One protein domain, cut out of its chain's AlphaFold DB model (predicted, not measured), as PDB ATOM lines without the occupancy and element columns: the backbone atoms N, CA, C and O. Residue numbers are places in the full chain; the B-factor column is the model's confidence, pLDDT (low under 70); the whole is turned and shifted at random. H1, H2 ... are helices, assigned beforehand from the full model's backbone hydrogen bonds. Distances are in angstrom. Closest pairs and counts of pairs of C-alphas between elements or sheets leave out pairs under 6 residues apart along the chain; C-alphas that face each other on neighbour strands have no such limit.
ATOM      1  N   ASP A   4      45.674 -16.911 118.310       86.88
ATOM      2  CA  ASP A   4      44.509 -16.546 117.509       86.88
ATOM      3  C   ASP A   4      44.197 -17.590 116.436       86.88
ATOM      4  O   ASP A   4      43.032 -17.890 116.185       86.88
ATOM      5  N   ILE A   5      45.223 -18.258 115.902       86.75
ATOM      6  CA  ILE A   5      45.050 -19.381 114.970       86.75
ATOM      7  C   ILE A   5      44.368 -20.554 115.681       86.75
ATOM      8  O   ILE A   5      43.473 -21.191 115.129       86.75
ATOM      9  N   LYS A   6      44.736 -20.822 116.941       89.00
ATOM     10  CA  LYS A   6      44.074 -21.865 117.739       89.00
ATOM     11  C   LYS A   6      42.603 -21.526 117.993       89.00
ATOM     12  O   LYS A   6      41.760 -22.413 117.903       89.00
ATOM     13  N   ARG A   7      42.287 -20.262 118.295       91.12
ATOM     14  CA  ARG A   7      40.901 -19.795 118.473       91.12
ATOM     15  C   ARG A   7      40.084 -19.940 117.194       91.12
ATOM     16  O   ARG A   7      38.977 -20.458 117.268       91.12
ATOM     17  N   LEU A   8      40.650 -19.575 116.044       88.56
ATOM     18  CA  LEU A   8      40.007 -19.768 114.745       88.56
ATOM     19  C   LEU A   8      39.655 -21.244 114.511       88.56
ATOM     20  O   LEU A   8      38.504 -21.556 114.231       88.56
ATOM     21  N   PHE A   9      40.604 -22.164 114.706       89.81
ATOM     22  CA  PHE A   9      40.328 -23.593 114.526       89.81
ATOM     23  C   PHE A   9      39.338 -24.159 115.542       89.81
ATOM     24  O   PHE A   9      38.529 -25.007 115.179       89.81
ATOM     25  N   MET A  10      39.354 -23.681 116.790       91.38
ATOM     26  CA  MET A  10      38.331 -24.061 117.770       91.38
ATOM     27  C   MET A  10      36.936 -23.604 117.337       91.38
ATOM     28  O   MET A  10      35.992 -24.371 117.481       91.38
ATOM     29  N   LEU A  11      36.801 -22.396 116.782       91.44
ATOM     30  CA  LEU A  11      35.522 -21.902 116.262       91.44
ATOM     31  C   LEU A  11      35.046 -22.719 115.056       91.44
ATOM     32  O   LEU A  11      33.873 -23.074 114.997       91.44
ATOM     33  N   LEU A  12      35.948 -23.069 114.137       90.94
ATOM     34  CA  LEU A  12      35.621 -23.922 112.991       90.94
ATOM     35  C   LEU A  12      35.171 -25.320 113.435       90.94
ATOM     36  O   LEU A  12      34.136 -25.806 112.985       90.94
ATOM     37  N   ALA A  13      35.890 -25.936 114.375       91.62
ATOM     38  CA  ALA A  13      35.505 -27.231 114.929       91.62
ATOM     39  C   ALA A  13      34.159 -27.163 115.670       91.62
ATOM     40  O   ALA A  13      33.316 -28.040 115.501       91.62
ATOM     41  N   ALA A  14      33.922 -26.104 116.452       91.56
ATOM     42  CA  ALA A  14      32.651 -25.887 117.147       91.56
ATOM     43  C   ALA A  14      31.476 -25.668 116.178       91.56
ATOM     44  O   ALA A  14      30.351 -26.057 116.482       91.56
ATOM     45  N   ALA A  15      31.735 -25.088 115.003       89.38
ATOM     46  CA  ALA A  15      30.763 -24.950 113.922       89.38
ATOM     47  C   ALA A  15      30.534 -26.254 113.125       89.38
ATOM     48  O   ALA A  15      29.716 -26.267 112.209       89.38
ATOM     49  N   GLY A  16      31.217 -27.351 113.478       91.12
ATOM     50  CA  GLY A  16      31.028 -28.671 112.873       91.12
ATOM     51  C   GLY A  16      31.866 -28.934 111.623       91.12
ATOM     52  O   GLY A  16      31.611 -29.916 110.930       91.12
ATOM     53  N   PHE A  17      32.861 -28.092 111.323       91.31
ATOM     54  CA  PHE A  17      33.780 -28.356 110.218       91.31
ATOM     55  C   PHE A  17      34.768 -29.461 110.590       91.31
ATOM     56  O   PHE A  17      35.410 -29.425 111.643       91.31
ATOM     57  N   ASP A  18      34.900 -30.437 109.696       89.56
ATOM     58  CA  ASP A  18      35.915 -31.475 109.789       89.56
ATOM     59  C   ASP A  18      37.267 -30.981 109.238       89.56
ATOM     60  O   ASP A  18      37.445 -29.816 108.866       89.56
ATOM     61  N   ARG A  19      38.263 -31.871 109.208       90.31
ATOM     62  CA  ARG A  19      39.614 -31.531 108.743       90.31
ATOM     63  C   ARG A  19      39.625 -31.021 107.298       90.31
ATOM     64  O   ARG A  19      40.370 -30.087 107.016       90.31
ATOM     65  N   TYR A  20      38.827 -31.621 106.416       88.31
ATOM     66  CA  TYR A  20      38.780 -31.253 105.001       88.31
ATOM     67  C   TYR A  20      38.090 -29.904 104.804       88.31
ATOM     68  O   TYR A  20      38.611 -29.051 104.090       88.31
ATOM     69  N   GLY A  21      36.984 -29.658 105.510       85.75
ATOM     70  CA  GLY A  21      36.317 -28.359 105.512       85.75
ATOM     71  C   GLY A  21      37.205 -27.244 106.072       85.75
ATOM     72  O   GLY A  21      37.249 -26.146 105.522       85.75
ATOM     73  N   ALA A  22      37.976 -27.520 107.128       89.69
ATOM     74  CA  ALA A  22      38.942 -26.557 107.654       89.69
ATOM     75  C   ALA A  22      40.066 -26.248 106.648       89.69
ATOM     76  O   ALA A  22      40.474 -25.093 106.524       89.69
ATOM     77  N   GLU A  23      40.560 -27.256 105.924       90.56
ATOM     78  CA  GLU A  23      41.575 -27.084 104.878       90.56
ATOM     79  C   GLU A  23      41.064 -26.234 103.709       90.56
ATOM     80  O   GLU A  23      41.753 -25.302 103.285       90.56
ATOM     81  N   ASP A  24      39.837 -26.482 103.255       88.06
ATOM     82  CA  ASP A  24      39.188 -25.698 102.202       88.06
ATOM     83  C   ASP A  24      39.005 -24.222 102.603       88.06
ATOM     84  O   ASP A  24      39.326 -23.303 101.841       88.06
ATOM     85  N   ILE A  25      38.610 -23.968 103.855       90.00
ATOM     86  CA  ILE A  25      38.510 -22.607 104.400       90.00
ATOM     87  C   ILE A  25      39.880 -21.921 104.430       90.00
ATOM     88  O   ILE A  25      39.989 -20.756 104.042       90.00
ATOM     89  N   ILE A  26      40.944 -22.618 104.849       90.44
ATOM     90  CA  ILE A  26      42.305 -22.057 104.843       90.44
ATOM     91  C   ILE A  26      42.727 -21.686 103.417       90.44
ATOM     92  O   ILE A  26      43.280 -20.603 103.210       90.44
ATOM     93  N   GLN A  27      42.474 -22.554 102.433       90.00
ATOM     94  CA  GLN A  27      42.807 -22.271 101.035       90.00
ATOM     95  C   GLN A  27      42.003 -21.094 100.493       90.00
ATOM     96  O   GLN A  27      42.556 -20.213  99.831       90.00
ATOM     97  N   THR A  28      40.722 -21.020 100.839       88.12
ATOM     98  CA  THR A  28      39.859 -19.896 100.475       88.12
ATOM     99  C   THR A  28      40.383 -18.588 101.063       88.12
ATOM    100  O   THR A  28      40.502 -17.607 100.334       88.12
ATOM    101  N   ILE A  29      40.777 -18.571 102.340       89.44
ATOM    102  CA  ILE A  29      41.384 -17.402 102.997       89.44
ATOM    103  C   ILE A  29      42.684 -17.003 102.294       89.44
ATOM    104  O   ILE A  29      42.895 -15.829 102.001       89.44
ATOM    105  N   LYS A  30      43.542 -17.979 101.980       91.44
ATOM    106  CA  LYS A  30      44.835 -17.747 101.325       91.44
ATOM    107  C   LYS A  30      44.684 -17.131  99.931       91.44
ATOM    108  O   LYS A  30      45.503 -16.303  99.543       91.44
ATOM    109  N   ASN A  31      43.647 -17.530  99.200       89.38
ATOM    110  CA  ASN A  31      43.387 -17.085  97.829       89.38
ATOM    111  C   ASN A  31      42.455 -15.862  97.753       89.38
ATOM    112  O   ASN A  31      42.193 -15.351  96.661       89.38
ATOM    113  N   SER A  32      41.945 -15.386  98.890       87.00
ATOM    114  CA  SER A  32      41.005 -14.270  98.950       87.00
ATOM    115  C   SER A  32      41.697 -12.936  99.196       87.00
ATOM    116  O   SER A  32      42.672 -12.822  99.934       87.00
ATOM    117  N   ASP A  33      41.128 -11.885  98.608       91.75
ATOM    118  CA  ASP A  33      41.549 -10.514  98.875       91.75
ATOM    119  C   ASP A  33      41.175 -10.098 100.307       91.75
ATOM    120  O   ASP A  33      40.039 -10.292 100.754       91.75
ATOM    121  N   THR A  34      42.118  -9.482 101.023       88.75
ATOM    122  CA  THR A  34      41.940  -9.094 102.428       88.75
ATOM    123  C   THR A  34      40.760  -8.147 102.622       88.75
ATOM    124  O   THR A  34      40.015  -8.299 103.590       88.75
ATOM    125  N   LYS A  35      40.531  -7.206 101.692       83.62
ATOM    126  CA  LYS A  35      39.393  -6.278 101.801       83.62
ATOM    127  C   LYS A  35      38.066  -7.018 101.699       83.62
ATOM    128  O   LYS A  35      37.137  -6.701 102.439       83.62
ATOM    129  N   LYS A  36      37.979  -8.027 100.826       81.88
ATOM    130  CA  LYS A  36      36.786  -8.876 100.724       81.88
ATOM    131  C   LYS A  36      36.547  -9.670 102.004       81.88
ATOM    132  O   LYS A  36      35.427  -9.655 102.502       81.88
ATOM    133  N   MET A  37      37.584 -10.288 102.570       84.50
ATOM    134  CA  MET A  37      37.451 -11.057 103.816       84.50
ATOM    135  C   MET A  37      36.950 -10.198 104.980       84.50
ATOM    136  O   MET A  37      36.022 -10.599 105.678       84.50
ATOM    137  N   LEU A  38      37.507  -8.996 105.152       88.00
ATOM    138  CA  LEU A  38      37.055  -8.065 106.188       88.00
ATOM    139  C   LEU A  38      35.610  -7.609 105.952       88.00
ATOM    140  O   LEU A  38      34.829  -7.545 106.893       88.00
ATOM    141  N   SER A  39      35.217  -7.381 104.694       85.06
ATOM    142  CA  SER A  39      33.834  -7.007 104.382       85.06
ATOM    143  C   SER A  39      32.821  -8.115 104.693       85.06
ATOM    144  O   SER A  39      31.717  -7.820 105.148       85.06
ATOM    145  N   GLU A  40      33.186  -9.385 104.486       83.81
ATOM    146  CA  GLU A  40      32.337 -10.530 104.841       83.81
ATOM    147  C   GLU A  40      32.285 -10.741 106.359       83.81
ATOM    148  O   GLU A  40      31.215 -11.004 106.906       83.81
ATOM    149  N   PHE A  41      33.402 -10.528 107.061       87.06
ATOM    150  CA  PHE A  41      33.422 -10.511 108.523       87.06
ATOM    151  C   PHE A  41      32.486  -9.434 109.090       87.06
ATOM    152  O   PHE A  41      31.653  -9.735 109.943       87.06
ATOM    153  N   ASP A  42      32.552  -8.202 108.579       86.19
ATOM    154  CA  ASP A  42      31.687  -7.105 109.023       86.19
ATOM    155  C   ASP A  42      30.205  -7.395 108.756       86.19
ATOM    156  O   ASP A  42      29.345  -7.054 109.570       86.19
ATOM    157  N   ARG A  43      29.887  -8.040 107.626       81.62
ATOM    158  CA  ARG A  43      28.524  -8.489 107.302       81.62
ATOM    159  C   ARG A  43      28.028  -9.530 108.298       81.62
ATOM    160  O   ARG A  43      26.929  -9.373 108.826       81.62
ATOM    161  N   ALA A  44      28.833 -10.556 108.571       81.81
ATOM    162  CA  ALA A  44      28.496 -11.594 109.539       81.81
ATOM    163  C   ALA A  44      28.316 -11.002 110.944       81.81
ATOM    164  O   ALA A  44      27.338 -11.306 111.623       81.81
ATOM    165  N   ASN A  45      29.204 -10.092 111.350       82.56
ATOM    166  CA  ASN A  45      29.123  -9.426 112.642       82.56
ATOM    167  C   ASN A  45      27.852  -8.568 112.759       82.56
ATOM    168  O   ASN A  45      27.135  -8.689 113.743       82.56
ATOM    169  N   LYS A  46      27.499  -7.783 111.730       81.38
ATOM    170  CA  LYS A  46      26.246  -7.000 111.698       81.38
ATOM    171  C   LYS A  46      24.989  -7.865 111.752       81.38
ATOM    172  O   LYS A  46      24.010  -7.483 112.388       81.38
ATOM    173  N   ALA A  47      25.011  -9.025 111.096       76.12
ATOM    174  CA  ALA A  47      23.910  -9.981 111.159       76.12
ATOM    175  C   ALA A  47      23.745 -10.569 112.572       76.12
ATOM    176  O   ALA A  47      22.620 -10.759 113.028       76.12
ATOM    177  N   LEU A  48      24.853 -10.806 113.281       76.94
ATOM    178  CA  LEU A  48      24.851 -11.308 114.656       76.94
ATOM    179  C   LEU A  48      24.472 -10.234 115.686       76.94
ATOM    180  O   LEU A  48      23.813 -10.549 116.673       76.94
ATOM    181  N   THR A  49      24.855  -8.975 115.467       79.12
ATOM    182  CA  THR A  49      24.527  -7.857 116.367       79.12
ATOM    183  C   THR A  49      23.153  -7.238 116.098       79.12
ATOM    184  O   THR A  49      22.713  -6.378 116.855       79.12
ATOM    185  N   GLY A  50      22.446  -7.677 115.049       61.16
ATOM    186  CA  GLY A  50      21.095  -7.212 114.722       61.16
ATOM    187  C   GLY A  50      21.033  -5.816 114.091       61.16
ATOM    188  O   GLY A  50      19.942  -5.314 113.818       61.16
TER     189      GLY A  50
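Overview. This is residues 4 to 50 of the 157 residues of an uncharacterized protein of Pseudomonas brassicacearum subsp. neoaurantiaca (UniProt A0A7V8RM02). Three helices make an open, angular chain: H3, the longest, and H2 form the two arms of a wide arch joined by a tight link, and H1 meets the other end of H2 at a second corner, running off at a steep tilt. No helix clearly touches another, and most of H3, residues 38 to 49, sticks out free of the rest. The printed part has 47 residues, with three named helices in the order H1, H2, H3 and no named strand; the class is all helix. The whole is only just loose, close to compact, with a radius of gyration of the C-alphas of 11.7 A and spans of 30 by 24 by 17 A.

Along the chain. Begin with the longest helix, H3, residues 34 to 49: find C-alpha 34 at (41.940, -9.094, 102.428), and from there the helix runs 22.3 A to C-alpha 49 at (24.527, -7.857, 116.367). Go back along the chain to H2, residues 19 to 31, which is 18.5 A from first to last C-alpha. Before it, look for H1, residues 4 to 14, which begins at C-alpha 4 at (44.509, -16.546, 117.509) and is 15.1 A from first to last C-alpha.

Arrangement. Start again at H3 and look toward H2: the two are close but not clearly touching, and their closest C-alphas, those of Ile 29 and Met 37, are 7.5 A apart. Their lines stand at a steep tilt of 57 degrees, and they run opposite ways. From H2 turn to H1: these two are near each other, close but not clearly touching, and their closest C-alphas, those of Leu 12 and Ala 22, are 6.8 A apart. They run opposite ways at a steep tilt of 47 degrees. H1 and H3 are apart. Read the backbone O and N atoms in H1, H2 and H3, and you will find every O i to N i+4 pair within hydrogen-bond range.

Size, cuts and confidence. Look for the two C-alphas farthest apart, those of Tyr 20 and Gly 50, at 31.4 A; the first and last printed C-alphas, those of Asp 4 and Gly 50, are 25.4 A apart. The printed part runs from residue 4 to residue 50 with no cut. Both links are tight, with 4 residues between H1 and H2 and 2 between H2 and H3. Residues 30 to 36, of which 34 to 36 belong to H3, stand free, and so do residues 38 to 50, of which 38 to 49 belong to H3. In the B-factor column of this predicted model the mean pLDDT of the printed part is 86.8, and one residue, Gly 50, is under 70.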